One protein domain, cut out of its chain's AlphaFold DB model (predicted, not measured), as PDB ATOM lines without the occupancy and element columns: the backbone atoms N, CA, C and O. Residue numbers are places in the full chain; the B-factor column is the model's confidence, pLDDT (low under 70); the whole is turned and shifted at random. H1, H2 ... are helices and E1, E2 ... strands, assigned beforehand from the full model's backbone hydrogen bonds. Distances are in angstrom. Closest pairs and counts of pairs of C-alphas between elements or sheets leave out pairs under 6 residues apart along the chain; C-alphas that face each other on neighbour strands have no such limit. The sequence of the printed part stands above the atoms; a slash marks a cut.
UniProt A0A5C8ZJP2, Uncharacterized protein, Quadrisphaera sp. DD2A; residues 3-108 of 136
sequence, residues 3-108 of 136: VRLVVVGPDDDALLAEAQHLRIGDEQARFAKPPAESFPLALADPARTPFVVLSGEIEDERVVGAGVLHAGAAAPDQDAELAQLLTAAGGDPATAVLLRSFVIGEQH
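Overview. This is residues 3 to 108 of the 136 residues of an uncharacterized protein of Quadrisphaera sp. DD2A (UniProt A0A5C8ZJP2). A strongly twisted sheet of four strands has two short helices, H1 and H3, packed over one face, while the other face has no named helix over it; a fourth helix, H4, lies far out beyond one end of E3 and E4, at the turn of the stretch that joins these two strands. This stretch makes much of the longest axis, and H2, a single short turn, only grazes the sheet near E4. The printed part has 106 residues, with four named helices and four named strands in the order E1 H1 H2 H3 E2 E3 H4 E4; the sheet's order is E1 E2 E3 E4, antiparallel throughout, and the class is mixed, helices and strands. The whole is only just compact, close to loose, with a radius of gyration of the C-alphas of 15.1 A and spans of 43 by 30 by 25 A.

Arrangement. Strand E1, residues 3 to 7, is an edge strand and the antiparallel neighbour of E2, residues 48 to 56, at 152 degrees; N 4 and O 54 are within hydrogen-bond range at 2.9 A, as are N 52 and O 6 at 2.8 A. E2 and E3, residues 62 to 71, form a hairpin at 155 degrees, with N 53 and O 65 at 2.8 A and N 69 and O 49 at 2.9 A. E3 and E4, residues 97 to 104, the other edge strand, are antiparallel at 160 degrees, with N 70 and O 98 at 2.8 A. E3 bends by 56 degrees at residue 65 and E4 by 57 degrees at residue 100. Helix H1, residues 13 to 20, is on the sheet at a height of 9.1 A, over E2 and, only just, with 3 C-alphas, over E3; it runs across the strands, at 88 degrees to E2 on the local plane, and the closest C-alphas of H1 and E3 are those of Glu 18 and Val 63, 6.3 A. H3, residues 35 to 43, lies on the same face at a height of 8.7 A, over E2 and E3, and runs slantwise to the strands, at 38 degrees to E3 on the local plane; its closest C-alpha pair with E2 is Ala 42 and Arg 48, 5.1 A. These two helices on one face make two layers with the sheet. H1 and H3 touch, closest at the C-alphas of Gln 20 and Ala 36, 5.0 A, at a steep tilt of 49 degrees, opposite ways. H2, residues 26 to 29, only grazes the sheet with its residues 28 to 29. H4, residues 80 to 88, is not on the sheet and is apart from H1, H2, H3, E1 and E2. Each O i to N i+4 pair is within hydrogen-bond range in H1 and H4, 3 of 5 are in H3, and H2 is too short for such a pair.

Along the chain. E1 begins at C-alpha 3, (-7.861, 44.897, 147.804), and is 13.5 A long. H1 is 10.6 A, H2 5.0 A and H3 11.3 A from first to last C-alpha. E2 spans 26.4 A and E3 26.5 A. H4, 12.2 A long, begins at C-alpha 80, (12.261, 65.645, 166.833). E4, 19.7 A long, ends at C-alpha 104, (-11.492, 48.289, 158.925).

Size, cuts and confidence. The two C-alphas farthest apart are those of Glu 59 and Ala 80, 45.1 A. The printed part, residues 3 to 108, has no cut. No link is long; those from E3 to H4 and from H4 to E4, 8 residues each, are short, and the others are tight. The mean pLDDT of the printed part is 88.4, and no printed residue is under 70.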
ATOM      1  N   VAL A   3      -7.818  43.821 146.807       85.06
ATOM      2  CA  VAL A   3      -7.861  44.897 147.804       85.06
ATOM      3  C   VAL A   3      -7.061  46.061 147.243       85.06
ATOM      4  O   VAL A   3      -5.926  45.861 146.803       85.06
ATOM      5  N   ARG A   4      -7.643  47.261 147.247       88.81
ATOM      6  CA  ARG A   4      -7.004  48.478 146.733       88.81
ATOM      7  C   ARG A   4      -7.129  49.621 147.731       88.81
ATOM      8  O   ARG A   4      -8.140  49.753 148.412       88.81
ATOM      9  N   LEU A   5      -6.090  50.446 147.785       89.75
ATOM     10  CA  LEU A   5      -6.100  51.733 148.469       89.75
ATOM     11  C   LEU A   5      -6.389  52.822 147.439       89.75
ATOM     12  O   LEU A   5      -5.730  52.869 146.401       89.75
ATOM     13  N   VAL A   6      -7.367  53.670 147.728       93.25
ATOM     14  CA  VAL A   6      -7.739  54.801 146.877       93.25
ATOM     15  C   VAL A   6      -7.642  56.067 147.712       93.25
ATOM     16  O   VAL A   6      -8.291  56.168 148.751       93.25
ATOM     17  N   VAL A   7      -6.795  57.001 147.282       93.56
ATOM     18  CA  VAL A   7      -6.736  58.350 147.859       93.56
ATOM     19  C   VAL A   7      -8.035  59.062 147.517       93.56
ATOM     20  O   VAL A   7      -8.474  58.980 146.374       93.56
ATOM     21  N   VAL A   8      -8.631  59.731 148.500       92.06
ATOM     22  CA  VAL A   8      -9.880  60.475 148.316       92.06
ATOM     23  C   VAL A   8      -9.621  61.971 148.448       92.06
ATOM     24  O   VAL A   8      -8.935  62.417 149.368       92.06
ATOM     25  N   GLY A   9     -10.141  62.733 147.497       88.88
ATOM     26  CA  GLY A   9     -10.190  64.186 147.502       88.88
ATOM     27  C   GLY A   9     -11.552  64.717 147.960       88.88
ATOM     28  O   GLY A   9     -12.450  63.940 148.291       88.88
ATOM     29  N   PRO A  10     -11.720  66.050 147.986       85.19
ATOM     30  CA  PRO A  10     -12.977  66.681 148.386       85.19
ATOM     31  C   PRO A  10     -14.132  66.400 147.414       85.19
ATOM     32  O   PRO A  10     -15.278  66.486 147.831       85.19
ATOM     33  N   ASP A  11     -13.835  66.038 146.161       89.12
ATOM     34  CA  ASP A  11     -14.837  65.788 145.116       89.12
ATOM     35  C   ASP A  11     -15.291  64.309 145.044       89.12
ATOM     36  O   ASP A  11     -16.146  63.951 144.235       89.12
ATOM     37  N   ASP A  12     -14.740  63.423 145.886       89.94
ATOM     38  CA  ASP A  12     -15.040  61.981 145.898       89.94
ATOM     39  C   ASP A  12     -16.271  61.631 146.764       89.94
ATOM     40  O   ASP A  12     -16.241  60.708 147.586       89.94
ATOM     41  N   ASP A  13     -17.377  62.357 146.576       89.31
ATOM     42  CA  ASP A  13     -18.576  62.317 147.432       89.31
ATOM     43  C   ASP A  13     -19.087  60.898 147.727       89.31
ATOM     44  O   ASP A  13     -19.432  60.573 148.864       89.31
ATOM     45  N   ALA A  14     -19.104  60.018 146.720       90.19
ATOM     46  CA  ALA A  14     -19.580  58.643 146.876       90.19
ATOM     47  C   ALA A  14     -18.688  57.813 147.817       90.19
ATOM     48  O   ALA A  14     -19.191  57.079 148.668       90.19
ATOM     49  N   LEU A  15     -17.362  57.945 147.702       91.06
ATOM     50  CA  LEU A  15     -16.415  57.229 148.562       91.06
ATOM     51  C   LEU A  15     -16.404  57.811 149.976       91.06
ATOM     52  O   LEU A  15     -16.308  57.060 150.949       91.06
ATOM     53  N   LEU A  16     -16.544  59.133 150.095       90.25
ATOM     54  CA  LEU A  16     -16.669  59.816 151.379       90.25
ATOM     55  C   LEU A  16     -17.953  59.400 152.109       90.25
ATOM     56  O   LEU A  16     -17.905  59.154 153.314       90.25
ATOM     57  N   ALA A  17     -19.082  59.288 151.406       89.81
ATOM     58  CA  ALA A  17     -20.349  58.837 151.980       89.81
ATOM     59  C   ALA A  17     -20.276  57.375 152.458       89.81
ATOM     60  O   ALA A  17     -20.674  57.067 153.579       89.81
ATOM     61  N   GLU A  18     -19.701  56.476 151.657       90.06
ATOM     62  CA  GLU A  18     -19.513  55.070 152.039       90.06
ATOM     63  C   GLU A  18     -18.561  54.914 153.238       90.06
ATOM     64  O   GLU A  18     -18.836  54.153 154.169       90.06
ATOM     65  N   ALA A  19     -17.465  55.679 153.279       88.88
ATOM     66  CA  ALA A  19     -16.535  55.661 154.408       88.88
ATOM     67  C   ALA A  19     -17.187  56.122 155.725       88.88
ATOM     68  O   ALA A  19     -16.845  55.607 156.791       88.88
ATOM     69  N   GLN A  20     -18.148  57.050 155.671       87.94
ATOM     70  CA  GLN A  20     -18.897  57.505 156.849       87.94
ATOM     71  C   GLN A  20     -19.795  56.416 157.451       87.94
ATOM     72  O   GLN A  20     -20.082  56.458 158.646       87.94
ATOM     73  N   HIS A  21     -20.201  55.412 156.668       87.69
ATOM     74  CA  HIS A  21     -21.001  54.284 157.152       87.69
ATOM     75  C   HIS A  21     -20.170  53.166 157.804       87.69
ATOM     76  O   HIS A  21     -20.735  52.185 158.303       87.69
ATOM     77  N   LEU A  22     -18.836  53.281 157.826       86.25
ATOM     78  CA  LEU A  22     -17.977  52.304 158.487       86.25
ATOM     79  C   LEU A  22     -18.211  52.313 160.001       86.25
ATOM     80  O   LEU A  22     -17.952  53.301 160.688       86.25
ATOM     81  N   ARG A  23     -18.641  51.167 160.534       82.81
ATOM     82  CA  ARG A  23     -18.711  50.945 161.979       82.81
ATOM     83  C   ARG A  23     -17.330  50.590 162.494       82.81
ATOM     84  O   ARG A  23     -16.706  49.656 161.993       82.81
ATOM     85  N   ILE A  24     -16.856  51.336 163.481       82.19
ATOM     86  CA  ILE A  24     -15.583  51.075 164.145       82.19
ATOM     87  C   ILE A  24     -15.877  50.372 165.454       82.19
ATOM     88  O   ILE A  24     -16.728  50.823 166.213       82.19
ATOM     89  N   GLY A  25     -15.145  49.293 165.707       80.81
ATOM     90  CA  GLY A  25     -15.269  48.579 166.965       80.81
ATOM     91  C   GLY A  25     -14.560  49.262 168.109       80.81
ATOM     92  O   GLY A  25     -13.573  49.972 167.907       80.81
ATOM     93  N   ASP A  26     -15.036  48.989 169.319       81.19
ATOM     94  CA  ASP A  26     -14.590  49.639 170.552       81.19
ATOM     95  C   ASP A  26     -13.067  49.580 170.759       81.19
ATOM     96  O   ASP A  26     -12.472  50.503 171.316       81.19
ATOM     97  N   GLU A  27     -12.404  48.519 170.291       80.31
ATOM     98  CA  GLU A  27     -10.945  48.390 170.371       80.31
ATOM     99  C   GLU A  27     -10.209  49.346 169.422       80.31
ATOM    100  O   GLU A  27      -9.204  49.940 169.811       80.31
ATOM    101  N   GLN A  28     -10.715  49.544 168.201       79.62
ATOM    102  CA  GLN A  28     -10.136  50.483 167.232       79.62
ATOM    103  C   GLN A  28     -10.460  51.933 167.581       79.62
ATOM    104  O   GLN A  28      -9.614  52.804 167.382       79.62
ATOM    105  N   ALA A  29     -11.632  52.187 168.170       82.12
ATOM    106  CA  ALA A  29     -12.055  53.517 168.604       82.12
ATOM    107  C   ALA A  29     -11.096  54.149 169.636       82.12
ATOM    108  O   ALA A  29     -11.052  55.369 169.777       82.12
ATOM    109  N   ARG A  30     -10.276  53.338 170.321       83.12
ATOM    110  CA  ARG A  30      -9.220  53.810 171.238       83.12
ATOM    111  C   ARG A  30      -8.034  54.462 170.526       83.12
ATOM    112  O   ARG A  30      -7.322  55.246 171.145       83.12
ATOM    113  N   PHE A  31      -7.805  54.119 169.260       79.75
ATOM    114  CA  PHE A  31      -6.605  54.505 168.512       79.75
ATOM    115  C   PHE A  31      -6.913  55.303 167.245       79.75
ATOM    116  O   PHE A  31      -6.049  56.025 166.753       79.75
ATOM    117  N   ALA A  32      -8.128  55.193 166.711       84.31
ATOM    118  CA  ALA A  32      -8.535  55.862 165.489       84.31
ATOM    119  C   ALA A  32      -9.935  56.460 165.627       84.31
ATOM    120  O   ALA A  32     -10.876  55.813 166.086       84.31
ATOM    121  N   LYS A  33     -10.070  57.706 165.170       85.62
ATOM    122  CA  LYS A  33     -11.367  58.366 165.023       85.62
ATOM    123  C   LYS A  33     -12.109  57.851 163.786       85.62
ATOM    124  O   LYS A  33     -11.451  57.481 162.807       85.62
ATOM    125  N   PRO A  34     -13.452  57.895 163.777       85.94
ATOM    126  CA  PRO A  34     -14.236  57.580 162.590       85.94
ATOM    127  C   PRO A  34     -13.881  58.435 161.374       85.94
ATOM    128  O   PRO A  34     -13.453  59.582 161.534       85.94
ATOM    129  N   PRO A  35     -14.060  57.912 160.144       86.00
ATOM    130  CA  PRO A  35     -13.870  58.690 158.919       86.00
ATOM    131  C   PRO A  35     -14.697  59.975 158.916       86.00
ATOM    132  O   PRO A  35     -14.178  61.023 158.546       86.00
ATOM    133  N   ALA A  36     -15.922  59.924 159.450       86.31
ATOM    134  CA  ALA A  36     -16.790  61.090 159.619       86.31
ATOM    135  C   ALA A  36     -16.140  62.238 160.420       86.31
ATOM    136  O   ALA A  36     -16.415  63.403 160.158       86.31
ATOM    137  N   GLU A  37     -15.249  61.926 161.364       88.19
ATOM    138  CA  GLU A  37     -14.521  62.930 162.150       88.19
ATOM    139  C   GLU A  37     -13.125  63.232 161.592       88.19
ATOM    140  O   GLU A  37     -12.642  64.361 161.678       88.19
ATOM    141  N   SER A  38     -12.435  62.223 161.059       88.88
ATOM    142  CA  SER A  38     -11.030  62.342 160.657       88.88
ATOM    143  C   SER A  38     -10.843  62.902 159.248       88.88
ATOM    144  O   SER A  38      -9.867  63.616 159.022       88.88
ATOM    145  N   PHE A  39     -11.763  62.639 158.317       91.94
ATOM    146  CA  PHE A  39     -11.643  63.098 156.930       91.94
ATOM    147  C   PHE A  39     -11.785  64.615 156.776       91.94
ATOM    148  O   PHE A  39     -10.936  65.184 156.094       91.94
ATOM    149  N   PRO A  40     -12.729  65.312 157.443       91.38
ATOM    150  CA  PRO A  40     -12.789  66.773 157.366       91.38
ATOM    151  C   PRO A  40     -11.484  67.445 157.816       91.38
ATOM    152  O   PRO A  40     -11.009  68.383 157.183       91.38
ATOM    153  N   LEU A  41     -10.856  66.920 158.875       90.88
ATOM    154  CA  LEU A  41      -9.564  67.411 159.366       90.88
ATOM    155  C   LEU A  41      -8.403  67.067 158.427       90.88
ATOM    156  O   LEU A  41      -7.411  67.788 158.401       90.88
ATOM    157  N   ALA A  42      -8.489  65.944 157.712       91.94
ATOM    158  CA  ALA A  42      -7.486  65.544 156.735       91.94
ATOM    159  C   ALA A  42      -7.570  66.388 155.460       91.94
ATOM    160  O   ALA A  42      -6.546  66.843 154.979       91.94
ATOM    161  N   LEU A  43      -8.775  66.652 154.953       92.62
ATOM    162  CA  LEU A  43      -8.984  67.464 153.751       92.62
ATOM    163  C   LEU A  43      -8.622  68.944 153.961       92.62
ATOM    164  O   LEU A  43      -8.270  69.627 153.006       92.62
ATOM    165  N   ALA A  44      -8.688  69.439 155.200       93.12
ATOM    166  CA  ALA A  44      -8.301  70.808 155.544       93.12
ATOM    167  C   ALA A  44      -6.781  71.009 155.722       93.12
ATOM    168  O   ALA A  44      -6.333  72.149 155.845       93.12
ATOM    169  N   ASP A  45      -5.989  69.934 155.772       92.31
ATOM    170  CA  ASP A  45      -4.549  69.977 156.032       92.31
ATOM    171  C   ASP A  45      -3.785  69.422 154.815       92.31
ATOM    172  O   ASP A  45      -3.870  68.223 154.544       92.31
ATOM    173  N   PRO A  46      -3.002  70.242 154.089       91.12
ATOM    174  CA  PRO A  46      -2.298  69.799 152.885       91.12
ATOM    175  C   PRO A  46      -1.229  68.730 153.156       91.12
ATOM    176  O   PRO A  46      -0.810  68.043 152.227       91.12
ATOM    177  N   ALA A  47      -0.783  68.561 154.405       91.81
ATOM    178  CA  ALA A  47       0.139  67.492 154.778       91.81
ATOM    179  C   ALA A  47      -0.571  66.137 154.956       91.81
ATOM    180  O   ALA A  47       0.089  65.108 155.138       91.81
ATOM    181  N   ARG A  48      -1.909  66.108 154.936       93.94
ATOM    182  CA  ARG A  48      -2.705  64.905 155.176       93.94
ATOM    183  C   ARG A  48      -3.381  64.419 153.909       93.94
ATOM    184  O   ARG A  48      -3.856  65.180 153.077       93.94
ATOM    185  N   THR A  49      -3.451  63.101 153.787       94.62
ATOM    186  CA  THR A  49      -4.060  62.440 152.636       94.62
ATOM    187  C   THR A  49      -5.009  61.356 153.136       94.62
ATOM    188  O   THR A  49      -4.543  60.305 153.594       94.62
ATOM    189  N   PRO A  50      -6.330  61.597 153.113       95.25
ATOM    190  CA  PRO A  50      -7.298  60.559 153.420       95.25
ATOM    191  C   PRO A  50      -7.334  59.514 152.300       95.25
ATOM    192  O   PRO A  50      -7.090  59.799 151.126       95.25
ATOM    193  N   PHE A  51      -7.630  58.275 152.670       95.12
ATOM    194  CA  PHE A  51      -7.793  57.175 151.730       95.12
ATOM    195  C   PHE A  51      -8.870  56.204 152.206       95.12
ATOM    196  O   PHE A  51      -9.146  56.073 153.401       95.12
ATOM    197  N   VAL A  52      -9.430  55.460 151.259       95.06
ATOM    198  CA  VAL A  52     -10.338  54.341 151.508       95.06
ATOM    199  C   VAL A  52      -9.716  53.027 151.055       95.06
ATOM    200  O   VAL A  52      -8.872  52.978 150.157       95.06
ATOM    201  N   VAL A  53     -10.131  51.943 151.700       93.56
ATOM    202  CA  VAL A  53      -9.786  50.571 151.334       93.56
ATOM    203  C   VAL A  53     -10.980  49.975 150.614       93.56
ATOM    204  O   VAL A  53     -12.044  49.808 151.208       93.56
ATOM    205  N   LEU A  54     -10.790  49.621 149.351       91.88
ATOM    206  CA  LEU A  54     -11.769  48.915 148.543       91.88
ATOM    207  C   LEU A  54     -11.468  47.420 148.541       91.88
ATOM    208  O   LEU A  54     -10.306  47.012 148.483       91.88
ATOM    209  N   SER A  55     -12.512  46.600 148.605       89.38
ATOM    210  CA  SER A  55     -12.404  45.148 148.493       89.38
ATOM    211  C   SER A  55     -13.574  44.575 147.707       89.38
ATOM    212  O   SER A  55     -14.720  44.959 147.939       89.38
ATOM    213  N   GLY A  56     -13.285  43.661 146.781       83.69
ATOM    214  CA  GLY A  56     -14.293  43.060 145.907       83.69
ATOM    215  C   GLY A  56     -13.716  42.543 144.593       83.69
ATOM    216  O   GLY A  56     -12.499  42.391 144.443       83.69
ATOM    217  N   GLU A  57     -14.610  42.220 143.663       80.25
ATOM    218  CA  GLU A  57     -14.299  42.193 142.229       80.25
ATOM    219  C   GLU A  57     -14.432  43.620 141.682       80.25
ATOM    220  O   GLU A  57     -15.144  44.414 142.283       80.25
ATOM    221  N   ILE A  58     -13.756  43.959 140.577       73.62
ATOM    222  CA  ILE A  58     -13.639  45.351 140.082       73.62
ATOM    223  C   ILE A  58     -15.009  46.035 139.902       73.62
ATOM    224  O   ILE A  58     -15.137  47.223 140.177       73.62
ATOM    225  N   GLU A  59     -16.029  45.289 139.481       74.44
ATOM    226  CA  GLU A  59     -17.391  45.801 139.254       74.44
ATOM    227  C   GLU A  59     -18.243  45.881 140.540       74.44
ATOM    228  O   GLU A  59     -19.269  46.554 140.553       74.44
ATOM    229  N   ASP A  60     -17.798  45.251 141.633       81.38
ATOM    230  CA  ASP A  60     -18.530  45.078 142.899       81.38
ATOM    231  C   ASP A  60     -17.701  45.503 144.126       81.38
ATOM    232  O   ASP A  60     -17.856  44.980 145.237       81.38
ATOM    233  N   GLU A  61     -16.774  46.441 143.943       86.12
ATOM    234  CA  GLU A  61     -15.939  46.920 145.039       86.12
ATOM    235  C   GLU A  61     -16.769  47.646 146.104       86.12
ATOM    236  O   GLU A  61     -17.680  48.429 145.821       86.12
ATOM    237  N   ARG A  62     -16.435  47.384 147.368       89.19
ATOM    238  CA  ARG A  62     -17.032  48.053 148.526       89.19
ATOM    239  C   ARG A  62     -15.948  48.689 149.371       89.19
ATOM    240  O   ARG A  62     -14.867  48.114 149.526       89.19
ATOM    241  N   VAL A  63     -16.264  49.835 149.965       91.81
ATOM    242  CA  VAL A  63     -15.434  50.422 151.016       91.81
ATOM    243  C   VAL A  63     -15.497  49.503 152.232       91.81
ATOM    244  O   VAL A  63     -16.553  49.281 152.814       91.81
ATOM    245  N   VAL A  64     -14.353  48.937 152.600       91.62
ATOM    246  CA  VAL A  64     -14.220  48.054 153.769       91.62
ATOM    247  C   VAL A  64     -13.411  48.684 154.892       91.62
ATOM    248  O   VAL A  64     -13.393  48.165 156.007       91.62
ATOM    249  N   GLY A  65     -12.739  49.795 154.609       92.12
ATOM    250  CA  GLY A  65     -11.883  50.491 155.553       92.12
ATOM    251  C   GLY A  65     -11.502  51.876 155.066       92.12
ATOM    252  O   GLY A  65     -11.798  52.259 153.935       92.12
ATOM    253  N   ALA A  66     -10.842  52.622 155.935       94.31
ATOM    254  CA  ALA A  66     -10.455  54.001 155.698       94.31
ATOM    255  C   ALA A  66      -9.261  54.378 156.575       94.31
ATOM    256  O   ALA A  66      -9.003  53.746 157.601       94.31
ATOM    257  N   GLY A  67      -8.538  55.419 156.184       93.81
ATOM    258  CA  GLY A  67      -7.426  55.931 156.967       93.81
ATOM    259  C   GLY A  67      -6.925  57.279 156.480       93.81
ATOM    260  O   GLY A  67      -7.441  57.850 155.520       93.81
ATOM    261  N   VAL A  68      -5.914  57.789 157.175       94.25
ATOM    262  CA  VAL A  68      -5.265  59.064 156.860       94.25
ATOM    263  C   VAL A  68      -3.755  58.883 156.905       94.25
ATOM    264  O   VAL A  68      -3.202  58.400 157.895       94.25
ATOM    265  N   LEU A  69      -3.088  59.301 155.836       93.31
ATOM    266  CA  LEU A  69      -1.638  59.444 155.766       93.31
ATOM    267  C   LEU A  69      -1.239  60.870 156.145       93.31
ATOM    268  O   LEU A  69      -1.990  61.810 155.893       93.31
ATOM    269  N   HIS A  70      -0.063  61.033 156.741       93.00
ATOM    270  CA  HIS A  70       0.506  62.330 157.095       93.00
ATOM    271  C   HIS A  70       1.957  62.397 156.613       93.00
ATOM    272  O   HIS A  70       2.831  61.711 157.149       93.00
ATOM    273  N   ALA A  71       2.191  63.192 155.572       91.69
ATOM    274  CA  ALA A  71       3.518  63.459 155.035       91.69
ATOM    275  C   ALA A  71       4.231  64.517 155.886       91.69
ATOM    276  O   ALA A  71       3.594  65.428 156.406       91.69
ATOM    277  N   GLY A  72       5.548  64.387 156.055       87.31
ATOM    278  CA  GLY A  72       6.336  65.343 156.844       87.31
ATOM    279  C   GLY A  72       6.116  65.257 158.359       87.31
ATOM    280  O   GLY A  72       6.708  66.028 159.103       87.31
ATOM    281  N   ALA A  73       5.331  64.285 158.836       86.44
ATOM    282  CA  ALA A  73       5.062  64.074 160.260       86.44
ATOM    283  C   ALA A  73       6.329  63.856 161.100       86.44
ATOM    284  O   ALA A  73       6.330  64.129 162.292       86.44
ATOM    285  N   ALA A  74       7.376  63.321 160.474       87.50
ATOM    286  CA  ALA A  74       8.660  63.043 161.098       87.50
ATOM    287  C   ALA A  74       9.716  64.117 160.812       87.50
ATOM    288  O   ALA A  74      10.890  63.903 161.105       87.50
ATOM    289  N   ALA A  75       9.350  65.242 160.195       86.62
ATOM    290  CA  ALA A  75      10.303  66.320 160.008       86.62
ATOM    291  C   ALA A  75      10.782  66.817 161.393       86.62
ATOM    292  O   ALA A  75       9.971  66.886 162.319       86.62
ATOM    293  N   PRO A  76      12.077  67.139 161.583       85.75
ATOM    294  CA  PRO A  76      12.611  67.480 162.906       85.75
ATOM    295  C   PRO A  76      11.936  68.680 163.586       85.75
ATOM    296  O   PRO A  76      11.943  68.772 164.810       85.75
ATOM    297  N   ASP A  77      11.372  69.599 162.801       88.25
ATOM    298  CA  ASP A  77      10.597  70.756 163.255       88.25
ATOM    299  C   ASP A  77       9.160  70.400 163.671       88.25
ATOM    300  O   ASP A  77       8.537  71.155 164.415       88.25
ATOM    301  N   GLN A  78       8.649  69.255 163.215       86.81
ATOM    302  CA  GLN A  78       7.335  68.725 163.576       86.81
ATOM    303  C   GLN A  78       7.423  67.761 164.765       86.81
ATOM    304  O   GLN A  78       6.640  67.879 165.707       86.81
ATOM    305  N   ASP A  79       8.376  66.822 164.733       88.56
ATOM    306  CA  ASP A  79       8.580  65.812 165.776       88.56
ATOM    307  C   ASP A  79      10.043  65.327 165.814       88.56
ATOM    308  O   ASP A  79      10.465  64.422 165.086       88.56
ATOM    309  N   ALA A  80      10.839  65.946 166.689       90.94
ATOM    310  CA  ALA A  80      12.261  65.645 166.833       90.94
ATOM    311  C   ALA A  80      12.541  64.236 167.389       90.94
ATOM    312  O   ALA A  80      13.610  63.683 167.117       90.94
ATOM    313  N   GLU A  81      11.625  63.656 168.167       92.25
ATOM    314  CA  GLU A  81      11.784  62.308 168.719       92.25
ATOM    315  C   GLU A  81      11.544  61.264 167.626       92.25
ATOM    316  O   GLU A  81      12.383  60.388 167.399       92.25
ATOM    317  N   LEU A  82      10.453  61.409 166.868       88.56
ATOM    318  CA  LEU A  82      10.155  60.543 165.730       88.56
ATOM    319  C   LEU A  82      11.242  60.628 164.649       88.56
ATOM    320  O   LEU A  82      11.648  59.598 164.103       88.56
ATOM    321  N   ALA A  83      11.764  61.829 164.380       91.06
ATOM    322  CA  ALA A  83      12.882  62.028 163.460       91.06
ATOM    323  C   ALA A  83      14.135  61.247 163.897       91.06
ATOM    324  O   ALA A  83      14.785  60.591 163.075       91.06
ATOM    325  N   GLN A  84      14.464  61.278 165.195       93.19
ATOM    326  CA  GLN A  84      15.598  60.538 165.752       93.19
ATOM    327  C   GLN A  84      15.395  59.025 165.657       93.19
ATOM    328  O   GLN A  84      16.311  58.317 165.236       93.19
ATOM    329  N   LEU A  85      14.199  58.528 165.982       92.69
ATOM    330  CA  LEU A  85      13.868  57.103 165.891       92.69
ATOM    331  C   LEU A  85      13.963  56.581 164.451       92.69
ATOM    332  O   LEU A  85      14.552  55.525 164.216       92.69
ATOM    333  N   LEU A  86      13.435  57.327 163.478       90.94
ATOM    334  CA  LEU A  86      13.518  56.959 162.061       90.94
ATOM    335  C   LEU A  86      14.956  56.975 161.549       90.94
ATOM    336  O   LEU A  86      15.372  56.025 160.887       90.94
ATOM    337  N   THR A  87      15.725  58.001 161.912       92.12
ATOM    338  CA  THR A  87      17.146  58.095 161.549       92.12
ATOM    339  C   THR A  87      17.937  56.924 162.137       92.12
ATOM    340  O   THR A  87      18.712  56.283 161.428       92.12
ATOM    341  N   ALA A  88      17.705  56.580 163.408       94.31
ATOM    342  CA  ALA A  88      18.345  55.439 164.063       94.31
ATOM    343  C   ALA A  88      17.969  54.093 163.413       94.31
ATOM    344  O   ALA A  88      18.791  53.177 163.372       94.31
ATOM    345  N   ALA A  89      16.758  53.981 162.860       91.44
ATOM    346  CA  ALA A  89      16.307  52.826 162.086       91.44
ATOM    347  C   ALA A  89      16.823  52.811 160.628       91.44
ATOM    348  O   ALA A  89      16.518  51.877 159.884       91.44
ATOM    349  N   GLY A  90      17.601  53.818 160.209       91.50
ATOM    350  CA  GLY A  90      18.144  53.952 158.854       91.50
ATOM    351  C   GLY A  90      17.159  54.513 157.822       91.50
ATOM    352  O   GLY A  90      17.390  54.366 156.623       91.50
ATOM    353  N   GLY A  91      16.055  55.114 158.270       89.50
ATOM    354  CA  GLY A  91      15.100  55.829 157.426       89.50
ATOM    355  C   GLY A  91      15.446  57.311 157.277       89.50
ATOM    356  O   GLY A  91      16.156  57.880 158.102       89.50
ATOM    357  N   ASP A  92      14.907  57.942 156.233       89.56
ATOM    358  CA  ASP A  92      14.969  59.393 156.045       89.56
ATOM    359  C   ASP A  92      13.653  60.036 156.524       89.56
ATOM    360  O   ASP A  92      12.612  59.821 155.887       89.56
ATOM    361  N   PRO A  93      13.670  60.836 157.608       88.00
ATOM    362  CA  PRO A  93      12.470  61.485 158.124       88.00
ATOM    363  C   PRO A  93      11.782  62.414 157.116       88.00
ATOM    364  O   PRO A  93      10.562  62.562 157.170       88.00
ATOM    365  N   ALA A  94      12.521  62.987 156.158       86.12
ATOM    366  CA  ALA A  94      11.960  63.876 155.139       86.12
ATOM    367  C   ALA A  94      11.036  63.149 154.146       86.12
ATOM    368  O   ALA A  94      10.165  63.766 153.537       86.12
ATOM    369  N   THR A  95      11.211  61.834 153.989       85.81
ATOM    370  CA  THR A  95      10.405  60.997 153.082       85.81
ATOM    371  C   THR A  95       9.408  60.105 153.819       85.81
ATOM    372  O   THR A  95       8.619  59.397 153.188       85.81
ATOM    373  N   ALA A  96       9.427  60.124 155.152       88.12
ATOM    374  CA  ALA A  96       8.564  59.286 155.960       88.12
ATOM    375  C   ALA A  96       7.102  59.754 155.881       88.12
ATOM    376  O   ALA A  96       6.786  60.942 155.977       88.12
ATOM    377  N   VAL A  97       6.199  58.783 155.752       89.69
ATOM    378  CA  VAL A  97       4.753  58.998 155.796       89.69
ATOM    379  C   VAL A  97       4.204  58.250 156.997       89.69
ATOM    380  O   VAL A  97       4.358  57.033 157.112       89.69
ATOM    381  N   LEU A  98       3.548  58.980 157.892       90.06
ATOM    382  CA  LEU A  98       2.904  58.404 159.061       90.06
ATOM    383  C   LEU A  98       1.494  57.928 158.697       90.06
ATOM    384  O   LEU A  98       0.677  58.704 158.200       90.06
ATOM    385  N   LEU A  99       1.185  56.669 159.007       90.19
ATOM    386  CA  LEU A  99      -0.188  56.166 159.003       90.19
ATOM    387  C   LEU A  99      -0.894  56.666 160.269       90.19
ATOM    388  O   LEU A  99      -0.769  56.073 161.337       90.19
ATOM    389  N   ARG A 100      -1.590  57.799 160.156       87.50
ATOM    390  CA  ARG A 100      -2.136  58.546 161.298       87.50
ATOM    391  C   ARG A 100      -3.422  57.938 161.845       87.50
ATOM    392  O   ARG A 100      -3.687  58.023 163.040       87.50
ATOM    393  N   SER A 101      -4.218  57.334 160.972       88.50
ATOM    394  CA  SER A 101      -5.365  56.517 161.350       88.50
ATOM    395  C   SER A 101      -5.584  55.425 160.315       88.50
ATOM    396  O   SER A 101      -5.303  55.606 159.127       88.50
ATOM    397  N   PHE A 102      -6.086  54.286 160.775       89.69
ATOM    398  CA  PHE A 102      -6.498  53.186 159.919       89.69
ATOM    399  C   PHE A 102      -7.572  52.372 160.622       89.69
ATOM    400  O   PHE A 102      -7.382  51.950 161.762       89.69
ATOM    401  N   VAL A 103      -8.682  52.146 159.928       89.06
ATOM    402  CA  VAL A 103      -9.797  51.342 160.415       89.06
ATOM    403  C   VAL A 103     -10.295  50.405 159.330       89.06
ATOM    404  O   VAL A 103     -10.353  50.760 158.152       89.06
ATOM    405  N   ILE A 104     -10.697  49.208 159.742       88.56
ATOM    406  CA  ILE A 104     -11.492  48.289 158.925       88.56
ATOM    407  C   ILE A 104     -12.855  48.196 159.591       88.56
ATOM    408  O   ILE A 104     -12.926  47.914 160.789       88.56
ATOM    409  N   GLY A 105     -13.927  48.404 158.827       85.50
ATOM    410  CA  GLY A 105     -15.283  48.328 159.362       85.50
ATOM    411  C   GLY A 105     -15.513  46.978 160.037       85.50
ATOM    412  O   GLY A 105     -15.141  45.948 159.472       85.50
ATOM    413  N   GLU A 106     -16.096  46.958 161.235       82.50
ATOM    414  CA  GLU A 106     -16.344  45.729 162.010       82.50
ATOM    415  C   GLU A 106     -17.015  44.648 161.180       82.50
ATOM    416  O   GLU A 106     -16.618  43.482 161.204       82.50
ATOM    417  N   GLN A 107     -17.978  45.059 160.355       78.38
ATOM    418  CA  GLN A 107     -18.704  44.169 159.471       78.38
ATOM    419  C   GLN A 107     -17.813  43.478 158.428       78.38
ATOM    420  O   GLN A 107     -18.298  42.562 157.772       78.38
ATOM    421  N   HIS A 108     -16.548  43.880 158.261       77.62
ATOM    422  CA  HIS A 108     -15.551  43.321 157.339       77.62
ATOM    423  C   HIS A 108     -14.340  42.680 158.042       77.62
ATOM    424  O   HIS A 108     -13.528  42.027 157.380       77.62
TER     425      HIS A 108